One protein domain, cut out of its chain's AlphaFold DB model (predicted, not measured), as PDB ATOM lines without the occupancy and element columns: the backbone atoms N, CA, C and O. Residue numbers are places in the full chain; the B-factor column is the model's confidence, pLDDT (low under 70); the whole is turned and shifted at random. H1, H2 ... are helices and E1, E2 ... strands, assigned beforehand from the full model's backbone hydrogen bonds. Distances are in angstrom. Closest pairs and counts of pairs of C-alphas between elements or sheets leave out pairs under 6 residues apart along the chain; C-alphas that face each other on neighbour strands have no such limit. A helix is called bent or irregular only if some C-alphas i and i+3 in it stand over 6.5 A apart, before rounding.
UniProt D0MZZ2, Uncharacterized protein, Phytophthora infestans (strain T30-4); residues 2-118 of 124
ATOM      1  N   LEU A   2     169.695 114.356 174.065       80.50
ATOM      2  CA  LEU A   2     169.948 115.808 173.986       80.50
ATOM      3  C   LEU A   2     168.894 116.581 173.162       80.50
ATOM      4  O   LEU A   2     168.476 117.666 173.550       80.50
ATOM      5  N   ALA A   3     168.449 116.002 172.039       79.12
ATOM      6  CA  ALA A   3     167.433 116.601 171.173       79.12
ATOM      7  C   ALA A   3     166.067 116.728 171.870       79.12
ATOM      8  O   ALA A   3     165.464 117.793 171.824       79.12
ATOM      9  N   GLU A   4     165.635 115.682 172.577       82.19
ATOM     10  CA  GLU A   4     164.385 115.678 173.349       82.19
ATOM     11  C   GLU A   4     164.399 116.727 174.465       82.19
ATOM     12  O   GLU A   4     163.444 117.481 174.630       82.19
ATOM     13  N   ILE A   5     165.518 116.838 175.190       85.50
ATOM     14  CA  ILE A   5     165.695 117.850 176.240       85.50
ATOM     15  C   ILE A   5     165.636 119.258 175.642       85.50
ATOM     16  O   ILE A   5     164.973 120.134 176.192       85.50
ATOM     17  N   ARG A   6     166.282 119.482 174.491       84.81
ATOM     18  CA  ARG A   6     166.230 120.770 173.788       84.81
ATOM     19  C   ARG A   6     164.805 121.121 173.362       84.81
ATOM     20  O   ARG A   6     164.385 122.255 173.570       84.81
ATOM     21  N   SER A   7     164.067 120.165 172.804       81.50
ATOM     22  CA  SER A   7     162.666 120.353 172.411       81.50
ATOM     23  C   SER A   7     161.783 120.667 173.617       81.50
ATOM     24  O   SER A   7     160.978 121.594 173.566       81.50
ATOM     25  N   PHE A   8     161.973 119.955 174.729       85.88
ATOM     26  CA  PHE A   8     161.249 120.217 175.969       85.88
ATOM     27  C   PHE A   8     161.534 121.622 176.515       85.88
ATOM     28  O   PHE A   8     160.602 122.373 176.799       85.88
ATOM     29  N   LEU A   9     162.807 122.019 176.599       87.50
ATOM     30  CA  LEU A   9     163.198 123.359 177.047       87.50
ATOM     31  C   LEU A   9     162.649 124.455 176.127       87.50
ATOM     32  O   LEU A   9     162.201 125.488 176.620       87.50
ATOM     33  N   ALA A  10     162.631 124.225 174.812       84.06
ATOM     34  CA  ALA A  10     162.044 125.153 173.850       84.06
ATOM     35  C   ALA A  10     160.530 125.320 174.062       84.06
ATOM     36  O   ALA A  10     160.038 126.445 174.040       84.06
ATOM     37  N   LEU A  11     159.798 124.235 174.338       84.25
ATOM     38  CA  LEU A  11     158.363 124.293 174.647       84.25
ATOM     39  C   LEU A  11     158.081 125.013 175.969       84.25
ATOM     40  O   LEU A  11     157.146 125.809 176.050       84.25
ATOM     41  N   VAL A  12     158.896 124.773 177.000       87.38
ATOM     42  CA  VAL A  12     158.783 125.486 178.282       87.38
ATOM     43  C   VAL A  12     159.054 126.977 178.087       87.38
ATOM     44  O   VAL A  12     158.277 127.811 178.554       87.38
ATOM     45  N   TRP A  13     160.113 127.324 177.351       85.75
ATOM     46  CA  TRP A  13     160.440 128.709 177.020       85.75
ATOM     47  C   TRP A  13     159.316 129.394 176.241       85.75
ATOM     48  O   TRP A  13     158.913 130.506 176.587       85.75
ATOM     49  N   TRP A  14     158.762 128.703 175.244       86.50
ATOM     50  CA  TRP A  14     157.600 129.152 174.482       86.50
ATOM     51  C   TRP A  14     156.417 129.448 175.410       86.50
ATOM     52  O   TRP A  14     155.837 130.529 175.334       86.50
ATOM     53  N   HIS A  15     156.114 128.554 176.355       84.19
ATOM     54  CA  HIS A  15     154.995 128.725 177.285       84.19
ATOM     55  C   HIS A  15     155.174 129.950 178.194       84.19
ATOM     56  O   HIS A  15     154.238 130.728 178.388       84.19
ATOM     57  N   ILE A  16     156.392 130.160 178.708       85.75
ATOM     58  CA  ILE A  16     156.739 131.325 179.533       85.75
ATOM     59  C   ILE A  16     156.606 132.614 178.714       85.75
ATOM     60  O   ILE A  16     155.960 133.567 179.156       85.75
ATOM     61  N   CYS A  17     157.171 132.647 177.506       83.69
ATOM     62  CA  CYS A  17     157.116 133.825 176.644       83.69
ATOM     63  C   CYS A  17     155.689 134.156 176.217       83.69
ATOM     64  O   CYS A  17     155.297 135.318 176.267       83.69
ATOM     65  N   HIS A  18     154.897 133.149 175.851       79.69
ATOM     66  CA  HIS A  18     153.502 133.325 175.466       79.69
ATOM     67  C   HIS A  18     152.666 133.855 176.638       79.69
ATOM     68  O   HIS A  18     151.901 134.809 176.484       79.69
ATOM     69  N   PHE A  19     152.864 133.310 177.844       83.12
ATOM     70  CA  PHE A  19     152.212 133.815 179.053       83.12
ATOM     71  C   PHE A  19     152.572 135.281 179.330       83.12
ATOM     72  O   PHE A  19     151.692 136.097 179.626       83.12
ATOM     73  N   LEU A  20     153.849 135.646 179.212       81.81
ATOM     74  CA  LEU A  20     154.301 137.020 179.431       81.81
ATOM     75  C   LEU A  20     153.795 137.969 178.341       81.81
ATOM     76  O   LEU A  20     153.313 139.052 178.667       81.81
ATOM     77  N   ALA A  21     153.815 137.562 177.071       80.19
ATOM     78  CA  ALA A  21     153.259 138.337 175.964       80.19
ATOM     79  C   ALA A  21     151.761 138.605 176.173       80.19
ATOM     80  O   ALA A  21     151.314 139.747 176.055       80.19
ATOM     81  N   TYR A  22     150.993 137.595 176.585       79.62
ATOM     82  CA  TYR A  22     149.573 137.760 176.893       79.62
ATOM     83  C   TYR A  22     149.334 138.765 178.032       79.62
ATOM     84  O   TYR A  22     148.502 139.669 177.916       79.62
ATOM     85  N   ASN A  23     150.079 138.652 179.133       78.81
ATOM     86  CA  ASN A  23     149.886 139.532 180.287       78.81
ATOM     87  C   ASN A  23     150.382 140.964 180.049       78.81
ATOM     88  O   ASN A  23     149.754 141.900 180.536       78.81
ATOM     89  N   LEU A  24     151.474 141.147 179.308       74.94
ATOM     90  CA  LEU A  24     152.073 142.464 179.077       74.94
ATOM     91  C   LEU A  24     151.432 143.199 177.899       74.94
ATOM     92  O   LEU A  24     151.189 144.398 177.992       74.94
ATOM     93  N   HIS A  25     151.163 142.500 176.793       73.69
ATOM     94  CA  HIS A  25     150.632 143.122 175.580       73.69
ATOM     95  C   HIS A  25     149.111 143.037 175.516       73.69
ATOM     96  O   HIS A  25     148.477 144.069 175.351       73.69
ATOM     97  N   VAL A  26     148.507 141.852 175.675       73.38
ATOM     98  CA  VAL A  26     147.067 141.656 175.404       73.38
ATOM     99  C   VAL A  26     146.185 142.249 176.503       73.38
ATOM    100  O   VAL A  26     145.232 142.967 176.206       73.38
ATOM    101  N   ARG A  27     146.511 142.016 177.781       72.94
ATOM    102  CA  ARG A  27     145.750 142.591 178.910       72.94
ATOM    103  C   ARG A  27     145.857 144.114 179.011       72.94
ATOM    104  O   ARG A  27     144.942 144.746 179.530       72.94
ATOM    105  N   GLY A  28     146.953 144.689 178.518       67.06
ATOM    106  CA  GLY A  28     147.184 146.134 178.502       67.06
ATOM    107  C   GLY A  28     146.470 146.875 177.369       67.06
ATOM    108  O   GLY A  28     146.494 148.109 177.347       67.06
ATOM    109  N   LEU A  29     145.837 146.164 176.425       73.69
ATOM    110  CA  LEU A  29     145.160 146.797 175.295       73.69
ATOM    111  C   LEU A  29     143.948 147.596 175.764       73.69
ATOM    112  O   LEU A  29     143.005 147.069 176.359       73.69
ATOM    113  N   LYS A  30     143.966 148.891 175.443       69.25
ATOM    114  CA  LYS A  30     142.822 149.766 175.669       69.25
ATOM    115  C   LYS A  30     141.667 149.390 174.717       69.25
ATOM    116  O   LYS A  30     141.899 148.810 173.649       69.25
ATOM    117  N   PRO A  31     140.414 149.682 175.105       64.19
ATOM    118  CA  PRO A  31     139.254 149.492 174.235       64.19
ATOM    119  C   PRO A  31     139.350 150.388 172.999       64.19
ATOM    120  O   PRO A  31     140.101 151.365 173.022       64.19
ATOM    121  N   ALA A  32     138.565 150.054 171.972       61.72
ATOM    122  CA  ALA A  32     138.473 150.743 170.688       61.72
ATOM    123  C   ALA A  32     138.699 152.255 170.803       61.72
ATOM    124  O   ALA A  32     137.939 152.971 171.457       61.72
ATOM    125  N   SER A  33     139.754 152.732 170.146       63.62
ATOM    126  CA  SER A  33     139.958 154.153 169.879       63.62
ATOM    127  C   SER A  33     139.912 154.350 168.371       63.62
ATOM    128  O   SER A  33     140.348 153.469 167.631       63.62
ATOM    129  N   GLN A  34     139.435 155.505 167.913       60.44
ATOM    130  CA  GLN A  34     139.247 155.805 166.489       60.44
ATOM    131  C   GLN A  34     140.527 155.664 165.637       60.44
ATOM    132  O   GLN A  34     140.435 155.519 164.424       60.44
ATOM    133  N   PHE A  35     141.709 155.654 166.266       65.50
ATOM    134  CA  PHE A  35     143.012 155.536 165.602       65.50
ATOM    135  C   PHE A  35     143.820 154.305 166.038       65.50
ATOM    136  O   PHE A  35     145.016 154.224 165.754       65.50
ATOM    137  N   PHE A  36     143.202 153.373 166.771       77.38
ATOM    138  CA  PHE A  36     143.864 152.160 167.248       77.38
ATOM    139  C   PHE A  36     143.168 150.929 166.685       77.38
ATOM    140  O   PHE A  36     142.099 150.537 167.154       77.38
ATOM    141  N   HIS A  37     143.794 150.332 165.678       85.06
ATOM    142  CA  HIS A  37     143.277 149.152 164.997       85.06
ATOM    143  C   HIS A  37     143.889 147.885 165.578       85.06
ATOM    144  O   HIS A  37     145.003 147.890 166.105       85.06
ATOM    145  N   LYS A  38     143.156 146.778 165.489       87.56
ATOM    146  CA  LYS A  38     143.600 145.502 166.048       87.56
ATOM    147  C   LYS A  38     143.521 144.405 165.003       87.56
ATOM    148  O   LYS A  38     142.498 144.263 164.332       87.56
ATOM    149  N   VAL A  39     144.594 143.630 164.894       89.38
ATOM    150  CA  VAL A  39     144.632 142.378 164.135       89.38
ATOM    151  C   VAL A  39     144.637 141.234 165.125       89.38
ATOM    152  O   VAL A  39     145.487 141.193 166.013       89.38
ATOM    153  N   VAL A  40     143.713 140.301 164.959       91.50
ATOM    154  CA  VAL A  40     143.655 139.083 165.761       91.50
ATOM    155  C   VAL A  40     143.987 137.905 164.867       91.50
ATOM    156  O   VAL A  40     143.364 137.713 163.827       91.50
ATOM    157  N   ILE A  41     144.981 137.126 165.265       92.81
ATOM    158  CA  ILE A  41     145.364 135.893 164.586       92.81
ATOM    159  C   ILE A  41     144.791 134.737 165.397       92.81
ATOM    160  O   ILE A  41     145.076 134.623 166.587       92.81
ATOM    161  N   ILE A  42     143.975 133.901 164.766       93.44
ATOM    162  CA  ILE A  42     143.424 132.682 165.358       93.44
ATOM    163  C   ILE A  42     143.875 131.471 164.558       93.44
ATOM    164  O   ILE A  42     144.099 131.562 163.347       93.44
ATOM    165  N   GLY A  43     143.988 130.332 165.232       92.25
ATOM    166  CA  GLY A  43     144.410 129.124 164.555       92.25
ATOM    167  C   GLY A  43     145.046 128.067 165.435       92.25
ATOM    168  O   GLY A  43     144.983 128.132 166.660       92.25
ATOM    169  N   ASP A  44     145.671 127.104 164.781       91.62
ATOM    170  CA  ASP A  44     146.296 125.936 165.392       91.62
ATOM    171  C   ASP A  44     147.764 126.168 165.795       91.62
ATOM    172  O   ASP A  44     148.169 127.293 166.099       91.62
ATOM    173  N   ASP A  45     148.561 125.096 165.845       88.81
ATOM    174  CA  ASP A  45     149.984 125.128 166.202       88.81
ATOM    175  C   ASP A  45     150.778 126.141 165.373       88.81
ATOM    176  O   ASP A  45     151.651 126.828 165.913       88.81
ATOM    177  N   PHE A  46     150.465 126.275 164.081       87.69
ATOM    178  CA  PHE A  46     151.174 127.204 163.210       87.69
ATOM    179  C   PHE A  46     150.820 128.657 163.534       87.69
ATOM    180  O   PHE A  46     151.703 129.512 163.631       87.69
ATOM    181  N   ALA A  47     149.540 128.946 163.782       88.38
ATOM    182  CA  ALA A  47     149.114 130.271 164.229       88.38
ATOM    183  C   ALA A  47     149.706 130.624 165.600       88.38
ATOM    184  O   ALA A  47     150.160 131.748 165.801       88.38
ATOM    185  N   ALA A  48     149.756 129.656 166.518       86.25
ATOM    186  CA  ALA A  48     150.326 129.805 167.854       86.25
ATOM    187  C   ALA A  48     151.864 129.967 167.857       86.25
ATOM    188  O   ALA A  48     152.449 130.267 168.898       86.25
ATOM    189  N   GLY A  49     152.534 129.775 166.715       85.94
ATOM    190  CA  GLY A  49     153.990 129.887 166.613       85.94
ATOM    191  C   GLY A  49     154.731 128.742 167.300       85.94
ATOM    192  O   GLY A  49     155.802 128.949 167.873       85.94
ATOM    193  N   ILE A  50     154.156 127.536 167.313       85.12
ATOM    194  CA  ILE A  50     154.839 126.351 167.835       85.12
ATOM    195  C   ILE A  50     156.030 126.027 166.928       85.12
ATOM    196  O   ILE A  50     155.871 125.752 165.743       85.12
ATOM    197  N   GLY A  51     157.230 126.037 167.511       78.81
ATOM    198  CA  GLY A  51     158.493 125.857 166.787       78.81
ATOM    199  C   GLY A  51     159.250 127.159 166.518       78.81
ATOM    200  O   GLY A  51     160.430 127.098 166.177       78.81
ATOM    201  N   ASP A  52     158.628 128.318 166.751       81.06
ATOM    202  CA  ASP A  52     159.300 129.609 166.623       81.06
ATOM    203  C   ASP A  52     160.153 129.936 167.851       81.06
ATOM    204  O   ASP A  52     159.824 129.604 168.995       81.06
ATOM    205  N   TYR A  53     161.251 130.658 167.617       75.81
ATOM    206  CA  TYR A  53     162.043 131.229 168.698       75.81
ATOM    207  C   TYR A  53     161.424 132.549 169.164       75.81
ATOM    208  O   TYR A  53     161.659 133.609 168.586       75.81
ATOM    209  N   ILE A  54     160.616 132.470 170.219       75.12
ATOM    210  CA  ILE A  54     159.901 133.615 170.785       75.12
ATOM    211  C   ILE A  54     160.789 134.343 171.797       75.12
ATOM    212  O   ILE A  54     161.403 133.723 172.668       75.12
ATOM    213  N   THR A  55     160.833 135.672 171.715       74.44
ATOM    214  CA  THR A  55     161.515 136.528 172.696       74.44
ATOM    215  C   THR A  55     160.524 137.289 173.576       74.44
ATOM    216  O   THR A  55     159.356 137.496 173.223       74.44
ATOM    217  N   LEU A  56     160.992 137.724 174.748       66.19
ATOM    218  CA  LEU A  56     160.245 138.615 175.633       66.19
ATOM    219  C   LEU A  56     159.961 139.942 174.907       66.19
ATOM    220  O   LEU A  56     160.886 140.631 174.490       66.19
ATOM    221  N   GLY A  57     158.680 140.299 174.752       63.69
ATOM    222  CA  GLY A  57     158.245 141.499 174.013       63.69
ATOM    223  C   GLY A  57     157.830 141.257 172.552       63.69
ATOM    224  O   GLY A  57     157.385 142.188 171.866       63.69
ATOM    225  N   SER A  58     157.922 140.012 172.081       68.25
ATOM    226  CA  SER A  58     157.320 139.575 170.818       68.25
ATOM    227  C   SER A  58     155.784 139.608 170.871       68.25
ATOM    228  O   SER A  58     155.168 139.677 171.935       68.25
ATOM    229  N   ALA A  59     155.147 139.544 169.700       68.75
ATOM    230  CA  ALA A  59     153.688 139.548 169.560       68.75
ATOM    231  C   ALA A  59     153.031 138.173 169.825       68.75
ATOM    232  O   ALA A  59     151.923 137.930 169.354       68.75
ATOM    233  N   GLY A  60     153.706 137.274 170.554       68.25
ATOM    234  CA  GLY A  60     153.221 135.916 170.820       68.25
ATOM    235  C   GLY A  60     153.623 134.873 169.769       68.25
ATOM    236  O   GLY A  60     152.966 133.845 169.686       68.25
ATOM    237  N   GLY A  61     154.681 135.121 168.983       78.00
ATOM    238  CA  GLY A  61     155.203 134.182 167.977       78.00
ATOM    239  C   GLY A  61     154.333 134.039 166.723       78.00
ATOM    240  O   GLY A  61     153.354 134.767 166.545       78.00
ATOM    241  N   GLY A  62     154.698 133.119 165.832       82.75
ATOM    242  CA  GLY A  62     153.987 132.869 164.583       82.75
ATOM    243  C   GLY A  62     154.068 134.051 163.622       82.75
ATOM    244  O   GLY A  62     154.960 134.906 163.673       82.75
ATOM    245  N   ILE A  63     153.054 134.161 162.763       85.25
ATOM    246  CA  ILE A  63     152.943 135.273 161.810       85.25
ATOM    247  C   ILE A  63     152.785 136.638 162.504       85.25
ATOM    248  O   ILE A  63     153.055 137.674 161.894       85.25
ATOM    249  N   ALA A  64     152.391 136.657 163.783       84.62
ATOM    250  CA  ALA A  64     152.162 137.885 164.538       84.62
ATOM    251  C   ALA A  64     153.426 138.747 164.639       84.62
ATOM    252  O   ALA A  64     153.364 139.975 164.541       84.62
ATOM    253  N   GLU A  65     154.588 138.113 164.796       82.75
ATOM    254  CA  GLU A  65     155.862 138.816 164.933       82.75
ATOM    255  C   GLU A  65     156.335 139.435 163.615       82.75
ATOM    256  O   GLU A  65     156.841 140.561 163.598       82.75
ATOM    257  N   TYR A  66     156.105 138.745 162.500       83.75
ATOM    258  CA  TYR A  66     156.381 139.278 161.168       83.75
ATOM    259  C   TYR A  66     155.431 140.425 160.828       83.75
ATOM    260  O   TYR A  66     155.867 141.466 160.335       83.75
ATOM    261  N   LEU A  67     154.147 140.282 161.164       83.81
ATOM    262  CA  LEU A  67     153.145 141.308 160.899       83.81
ATOM    263  C   LEU A  67     153.430 142.593 161.689       83.81
ATOM    264  O   LEU A  67     153.362 143.682 161.124       83.81
ATOM    265  N   LYS A  68     153.857 142.480 162.955       80.56
ATOM    266  CA  LYS A  68     154.258 143.633 163.784       80.56
ATOM    267  C   LYS A  68     155.362 144.479 163.133       80.56
ATOM    268  O   LYS A  68     155.386 145.686 163.341       80.56
ATOM    269  N   LYS A  69     156.260 143.879 162.341       80.69
ATOM    270  CA  LYS A  69     157.351 144.601 161.652       80.69
ATOM    271  C   LYS A  69     156.887 145.349 160.401       80.69
ATOM    272  O   LYS A  69     157.502 146.340 160.020       80.69
ATOM    273  N   ILE A  70     155.834 144.862 159.746       80.25
ATOM    274  CA  ILE A  70     155.343 145.407 158.470       80.25
ATOM    275  C   ILE A  70     154.325 146.525 158.714       80.25
ATOM    276  O   ILE A  70     154.230 147.471 157.930       80.25
ATOM    277  N   VAL A  71     153.571 146.448 159.810       75.25
ATOM    278  CA  VAL A  71     152.523 147.421 160.108       75.25
ATOM    279  C   VAL A  71     153.132 148.702 160.691       75.25
ATOM    280  O   VAL A  71     153.659 148.718 161.797       75.25
ATOM    281  N   ARG A  72     153.061 149.795 159.919       61.16
ATOM    282  CA  ARG A  72     153.709 151.093 160.207       61.16
ATOM    283  C   ARG A  72     152.874 152.074 161.053       61.16
ATOM    284  O   ARG A  72     153.352 153.162 161.357       61.16
ATOM    285  N   HIS A  73     151.647 151.716 161.434       66.62
ATOM    286  CA  HIS A  73     150.722 152.557 162.216       66.62
ATOM    287  C   HIS A  73     150.402 151.932 163.588       66.62
ATOM    288  O   HIS A  73     150.775 150.790 163.831       66.62
ATOM    289  N   ASN A  74     149.677 152.657 164.462       75.81
ATOM    290  CA  ASN A  74     149.204 152.233 165.798       75.81
ATOM    291  C   ASN A  74     148.246 151.021 165.750       75.81
ATOM    292  O   ASN A  74     147.048 151.129 166.014       75.81
ATOM    293  N   TRP A  75     148.777 149.862 165.379       83.50
ATOM    294  CA  TRP A  75     148.048 148.611 165.287       83.50
ATOM    295  C   TRP A  75     148.548 147.659 166.363       83.50
ATOM    296  O   TRP A  75     149.749 147.415 166.490       83.50
ATOM    297  N   ALA A  76     147.621 147.084 167.121       85.56
ATOM    298  CA  ALA A  76     147.931 145.947 167.970       85.56
ATOM    299  C   ALA A  76     147.747 144.655 167.186       85.56
ATOM    300  O   ALA A  76     146.667 144.380 166.667       85.56
ATOM    301  N   VAL A  77     148.797 143.841 167.147       87.31
ATOM    302  CA  VAL A  77     148.720 142.465 166.664       87.31
ATOM    303  C   VAL A  77     148.590 141.556 167.880       87.31
ATOM    304  O   VAL A  77     149.431 141.596 168.778       87.31
ATOM    305  N   VAL A  78     147.524 140.764 167.915       88.00
ATOM    306  CA  VAL A  78     147.229 139.813 168.986       88.00
ATOM    307  C   VAL A  78     147.264 138.410 168.407       88.00
ATOM    308  O   VAL A  78     146.442 138.070 167.556       88.00
ATOM    309  N   ASN A  79     148.192 137.589 168.895       89.56
ATOM    310  CA  ASN A  79     148.148 136.156 168.658       89.56
ATOM    311  C   ASN A  79     147.191 135.497 169.662       89.56
ATOM    312  O   ASN A  79     147.382 135.600 170.874       89.56
ATOM    313  N   ALA A  80     146.149 134.858 169.147       90.06
ATOM    314  CA  ALA A  80     145.176 134.073 169.893       90.06
ATOM    315  C   ALA A  80     145.108 132.625 169.371       90.06
ATOM    316  O   ALA A  80     144.091 131.954 169.549       90.06
ATOM    317  N   GLY A  81     146.174 132.145 168.721       89.75
ATOM    318  CA  GLY A  81     146.327 130.749 168.331       89.75
ATOM    319  C   GLY A  81     146.280 129.815 169.540       89.75
ATOM    320  O   GLY A  81     146.765 130.139 170.627       89.75
ATOM    321  N   VAL A  82     145.676 128.645 169.356       90.00
ATOM    322  CA  VAL A  82     145.539 127.623 170.393       90.00
ATOM    323  C   VAL A  82     146.340 126.395 169.964       90.00
ATOM    324  O   VAL A  82     145.960 125.739 168.988       90.00
ATOM    325  N   PRO A  83     147.411 126.042 170.696       89.31
ATOM    326  CA  PRO A  83     148.187 124.850 170.395       89.31
ATOM    327  C   PRO A  83     147.323 123.591 170.416       89.31
ATOM    328  O   PRO A  83     146.457 123.428 171.282       89.31
ATOM    329  N   ARG A  84     147.607 122.682 169.487       89.19
ATOM    330  CA  ARG A  84     146.963 121.381 169.284       89.19
ATOM    331  C   ARG A  84     145.464 121.470 169.007       89.19
ATOM    332  O   ARG A  84     144.765 120.473 169.177       89.19
ATOM    333  N   SER A  85     144.968 122.644 168.618       91.56
ATOM    334  CA  SER A  85     143.589 122.788 168.162       91.56
ATOM    335  C   SER A  85     143.451 122.304 166.722       91.56
ATOM    336  O   SER A  85     144.355 122.459 165.905       91.56
ATOM    337  N   THR A  86     142.313 121.692 166.431       91.50
ATOM    338  CA  THR A  86     141.915 121.272 165.083       91.50
ATOM    339  C   THR A  86     140.958 122.294 164.480       91.50
ATOM    340  O   THR A  86     140.356 123.091 165.202       91.50
ATOM    341  N   THR A  87     140.747 122.260 163.169       91.62
ATOM    342  CA  THR A  87     139.769 123.102 162.466       91.62
ATOM    343  C   THR A  87     138.367 122.934 163.058       91.62
ATOM    344  O   THR A  87     137.642 123.915 163.233       91.62
ATOM    345  N   ALA A  88     138.003 121.712 163.461       91.62
ATOM    346  CA  ALA A  88     136.727 121.426 164.119       91.62
ATOM    347  C   ALA A  88     136.572 122.145 165.472       91.62
ATOM    348  O   ALA A  88     135.467 122.560 165.828       91.62
ATOM    349  N   ASP A  89     137.662 122.352 166.216       92.31
ATOM    350  CA  ASP A  89     137.616 123.015 167.522       92.31
ATOM    351  C   ASP A  89     137.275 124.512 167.430       92.31
ATOM    352  O   ASP A  89     136.771 125.093 168.397       92.31
ATOM    353  N   TRP A  90     137.524 125.126 166.272       92.19
ATOM    354  CA  TRP A  90     137.258 126.539 165.998       92.19
ATOM    355  C   TRP A  90     135.831 126.817 165.517       92.19
ATOM    356  O   TRP A  90     135.431 127.980 165.438       92.19
ATOM    357  N   LEU A  91     135.033 125.780 165.251       91.38
ATOM    358  CA  LEU A  91     133.624 125.943 164.899       91.38
ATOM    359  C   LEU A  91     132.828 126.560 166.056       91.38
ATOM    360  O   LEU A  91     133.033 126.244 167.227       91.38
ATOM    361  N   MET A  92     131.838 127.390 165.726       87.00
ATOM    362  CA  MET A  92     130.929 127.992 166.714       87.00
ATOM    363  C   MET A  92     130.132 126.950 167.515       87.00
ATOM    364  O   MET A  92     129.761 127.202 168.660       87.00
ATOM    365  N   SER A  93     129.879 125.786 166.912       90.88
ATOM    366  CA  SER A  93     129.219 124.634 167.532       90.88
ATOM    367  C   SER A  93     130.152 123.788 168.402       90.88
ATOM    368  O   SER A  93     129.670 122.924 169.134       90.88
ATOM    369  N   SER A  94     131.469 124.018 168.349       90.88
ATOM    370  CA  SER A  94     132.434 123.242 169.123       90.88
ATOM    371  C   SER A  94     132.222 123.436 170.629       90.88
ATOM    372  O   SER A  94     132.070 124.574 171.096       90.88
ATOM    373  N   PRO A  95     132.307 122.364 171.440       90.19
ATOM    374  CA  PRO A  95     132.256 122.476 172.896       90.19
ATOM    375  C   PRO A  95     133.408 123.317 173.467       90.19
ATOM    376  O   PRO A  95     133.264 123.883 174.553       90.19
ATOM    377  N   LYS A  96     134.531 123.446 172.741       89.88
ATOM    378  CA  LYS A  96     135.700 124.244 173.148       89.88
ATOM    379  C   LYS A  96     135.445 125.748 173.106       89.88
ATOM    380  O   LYS A  96     136.053 126.490 173.877       89.88
ATOM    381  N   LYS A  97     134.540 126.200 172.228       89.31
ATOM    382  CA  LYS A  97     134.130 127.608 172.074       89.31
ATOM    383  C   LYS A  97     135.305 128.573 171.849       89.31
ATOM    384  O   LYS A  97     135.213 129.734 172.243       89.31
ATOM    385  N   TYR A  98     136.395 128.126 171.214       90.94
ATOM    386  CA  TYR A  98     137.600 128.944 171.029       90.94
ATOM    387  C   TYR A  98     137.305 130.250 170.295       90.94
ATOM    388  O   TYR A  98     137.613 131.319 170.817       90.94
ATOM    389  N   PHE A  99     136.597 130.176 169.166       90.00
ATOM    390  CA  PHE A  99     136.204 131.358 168.400       90.00
ATOM    391  C   PHE A  99     135.424 132.365 169.257       90.00
ATOM    392  O   PHE A  99     135.787 133.536 169.345       90.00
ATOM    393  N   LYS A 100     134.391 131.901 169.974       90.06
ATOM    394  CA  LYS A 100     133.593 132.763 170.855       90.06
ATOM    395  C   LYS A 100     134.453 133.398 171.951       90.06
ATOM    396  O   LYS A 100     134.330 134.595 172.197       90.06
ATOM    397  N   ASN A 101     135.319 132.622 172.600       89.25
ATOM    398  CA  ASN A 101     136.152 133.104 173.701       89.25
ATOM    399  C   ASN A 101     137.113 134.212 173.251       89.25
ATOM    400  O   ASN A 101     137.257 135.208 173.961       89.25
ATOM    401  N   VAL A 102     137.706 134.081 172.060       88.88
ATOM    402  CA  VAL A 102     138.596 135.104 171.491       88.88
ATOM    403  C   VAL A 102     137.861 136.430 171.319       88.88
ATOM    404  O   VAL A 102     138.356 137.450 171.780       88.88
ATOM    405  N   PHE A 103     136.658 136.443 170.747       88.44
ATOM    406  CA  PHE A 103     135.933 137.702 170.502       88.44
ATOM    407  C   PHE A 103     135.100 138.204 171.689       88.44
ATOM    408  O   PHE A 103     134.606 139.327 171.659       88.44
ATOM    409  N   THR A 104     134.973 137.419 172.763       86.75
ATOM    410  CA  THR A 104     134.326 137.874 174.010       86.75
ATOM    411  C   THR A 104     135.272 138.725 174.869       86.75
ATOM    412  O   THR A 104     134.826 139.496 175.717       86.75
ATOM    413  N   SER A 105     136.587 138.613 174.666       81.69
ATOM    414  CA  SER A 105     137.567 139.411 175.403       81.69
ATOM    415  C   SER A 105     137.543 140.879 174.966       81.69
ATOM    416  O   SER A 105     137.590 141.191 173.779       81.69
ATOM    417  N   ARG A 106     137.575 141.799 175.941       77.00
ATOM    418  CA  ARG A 106     137.641 143.259 175.716       77.00
ATOM    419  C   ARG A 106     138.837 143.681 174.856       77.00
ATOM    420  O   ARG A 106     138.803 144.726 174.216       77.00
ATOM    421  N   ALA A 107     139.913 142.899 174.887       78.06
ATOM    422  CA  ALA A 107     141.126 143.196 174.140       78.06
ATOM    423  C   ALA A 107     140.946 142.997 172.628       78.06
ATOM    424  O   ALA A 107     141.634 143.660 171.857       78.06
ATOM    425  N   THR A 108     140.035 142.114 172.222       84.38
ATOM    426  CA  THR A 108     139.938 141.548 170.866       84.38
ATOM    427  C   THR A 108     138.527 141.609 170.278       84.38
ATOM    428  O   THR A 108     138.346 141.272 169.113       84.38
ATOM    429  N   SER A 109     137.526 142.061 171.041       84.81
ATOM    430  CA  SER A 109     136.132 142.202 170.590       84.81
ATOM    431  C   SER A 109     135.955 143.209 169.449       84.81
ATOM    432  O   SER A 109     135.027 143.102 168.658       84.81
ATOM    433  N   ASP A 110     136.841 144.199 169.374       86.12
ATOM    434  CA  ASP A 110     136.892 145.288 168.394       86.12
ATOM    435  C   ASP A 110     137.964 145.051 167.312       86.12
ATOM    436  O   ASP A 110     138.534 145.996 166.762       86.12
ATOM    437  N   ALA A 111     138.276 143.783 167.025       87.44
ATOM    438  CA  ALA A 111     139.225 143.414 165.982       87.44
ATOM    439  C   ALA A 111     138.809 143.993 164.621       87.44
ATOM    440  O   ALA A 111     137.701 143.760 164.145       87.44
ATOM    441  N   SER A 112     139.720 144.726 163.979       88.88
ATOM    442  CA  SER A 112     139.516 145.263 162.630       88.88
ATOM    443  C   SER A 112     139.821 144.217 161.559       88.88
ATOM    444  O   SER A 112     139.182 144.198 160.512       88.88
ATOM    445  N   ILE A 113     140.804 143.351 161.818       89.12
ATOM    446  CA  ILE A 113     141.192 142.255 160.927       89.12
ATOM    447  C   ILE A 113     141.303 140.975 161.746       89.12
ATOM    448  O   ILE A 113     141.904 140.969 162.822       89.12
ATOM    449  N   VAL A 114     140.762 139.886 161.209       92.25
ATOM    450  CA  VAL A 114     140.942 138.539 161.748       92.25
ATOM    451  C   VAL A 114     141.670 137.700 160.706       92.25
ATOM    452  O   VAL A 114     141.201 137.569 159.579       92.25
ATOM    453  N   ILE A 115     142.820 137.146 161.081       92.50
ATOM    454  CA  ILE A 115     143.595 136.215 160.259       92.50
ATOM    455  C   ILE A 115     143.365 134.813 160.819       92.50
ATOM    456  O   ILE A 115     143.545 134.596 162.016       92.50
ATOM    457  N   ILE A 116     142.966 133.875 159.964       93.19
ATOM    458  CA  ILE A 116     142.653 132.495 160.346       93.19
ATOM    459  C   ILE A 116     143.665 131.570 159.679       93.19
ATOM    460  O   ILE A 116     143.806 131.609 158.457       93.19
ATOM    461  N   ILE A 117     144.361 130.747 160.467       91.81
ATOM    462  CA  ILE A 117     145.299 129.741 159.953       91.81
ATOM    463  C   ILE A 117     145.011 128.403 160.630       91.81
ATOM    464  O   ILE A 117     145.186 128.263 161.834       91.81
ATOM    465  N   LEU A 118     144.513 127.438 159.862       91.75
ATOM    466  CA  LEU A 118     144.033 126.151 160.364       91.75
ATOM    467  C   LEU A 118     144.451 125.024 159.419       91.75
ATOM    468  O   LEU A 118     144.623 125.252 158.220       91.75
TER     469      LEU A 118
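AT A GLANCE: This is residues 2 to 118 of the 124 residues of an uncharacterized protein of Phytophthora infestans (strain T30-4) (UniProt D0MZZ2). A small sheet of three parallel strands has the short helix H2 over one face, while the long helix H1 passes beside the edge strand E2 with its later residues and reaches away from the sheet with its first ones, which make the length of the whole. The short helices H3 and H4 make a small corner that grazes the sheet. The printed part has 117 residues, with four named helices and three named strands in the order H1 E1 H2 E2 H3 H4 E3; the sheet's order is E2 E1 E3, and the class is mixed, helices and strands. It is compact, with a radius of gyration of the C-alphas of 14.4 A and spans of 51 by 35 by 22 A.

IN THESE COORDINATES: H1, residues 2 to 26, begins with C-alpha 2 at (169.948, 115.808, 173.986) and is 34.5 A long; it is neither bent nor irregular, but only just: C-alphas 23 and 26 are 6.0 A apart. E1, residues 37 to 43, is 20.1 A long and begins with C-alpha 37 at (143.277, 149.152, 164.997). H2 holds residues 63 to 70, 10.9 A, and E2 residues 75 to 79, 12.9 A. H3 holds residues 87 to 90, 5.5 A, and H4 residues 98 to 104, 10.0 A. E3, residues 113 to 117, is 13.2 A long and ends with C-alpha 117 at (145.299, 129.741, 159.953).

HOW THE PARTS SIT: E1 is the inner strand. E2 and E1 are parallel at 16 degrees, with N 39 and O 76 within hydrogen-bond range at 2.8 A. E1 and E3 are parallel at 16 degrees, with N 115 and O 40 at 2.9 A. H1 only grazes the sheet, with its residues 18 to 26; its closest C-alphas to E2 are those of Val 26 and Val 78, 6.7 A apart. H2 is on the sheet at a height of 8.9 A, over E2 and E1, and runs along the strands, at 11 degrees to E1 on the local plane; the closest C-alphas of H2 and E2 are those of Ala 64 and Asn 79, 6.0 A. E1, H2 and E2 form a strand-helix-strand unit, two parallel neighbour strands with a helix between, with a right-handed crossover. E2, H3, H4 and E3 form a split unit, with E1 between its strands, also right-handed. H3 and H4 touch only at the corner, and only just, with 3 pairs of C-alphas within 8 A; the closest are those of Trp 90 and Phe 99, 5.5 A. H3 grazes the sheet with residues 87 to 90, H4 with residues 98 to 103. H1 is apart from H2, H3 and H4. In H1 and H4 every O i to N i+4 pair is within hydrogen-bond range, in H2 3 of 4, and H3 is too short for such a pair.

THE WHOLE: The C-alphas farthest apart, those of Leu 2 and Gln 34, are 51.0 A apart. The printed part has no cut. The link from E1 to H2, residues 44 to 62, is long, and the link from H2 to E2 is tight. The mean pLDDT of the printed part is 82.9; it is under 70 at residue 28 and residues 30 to 35, 56 to 60 and 72 to 73.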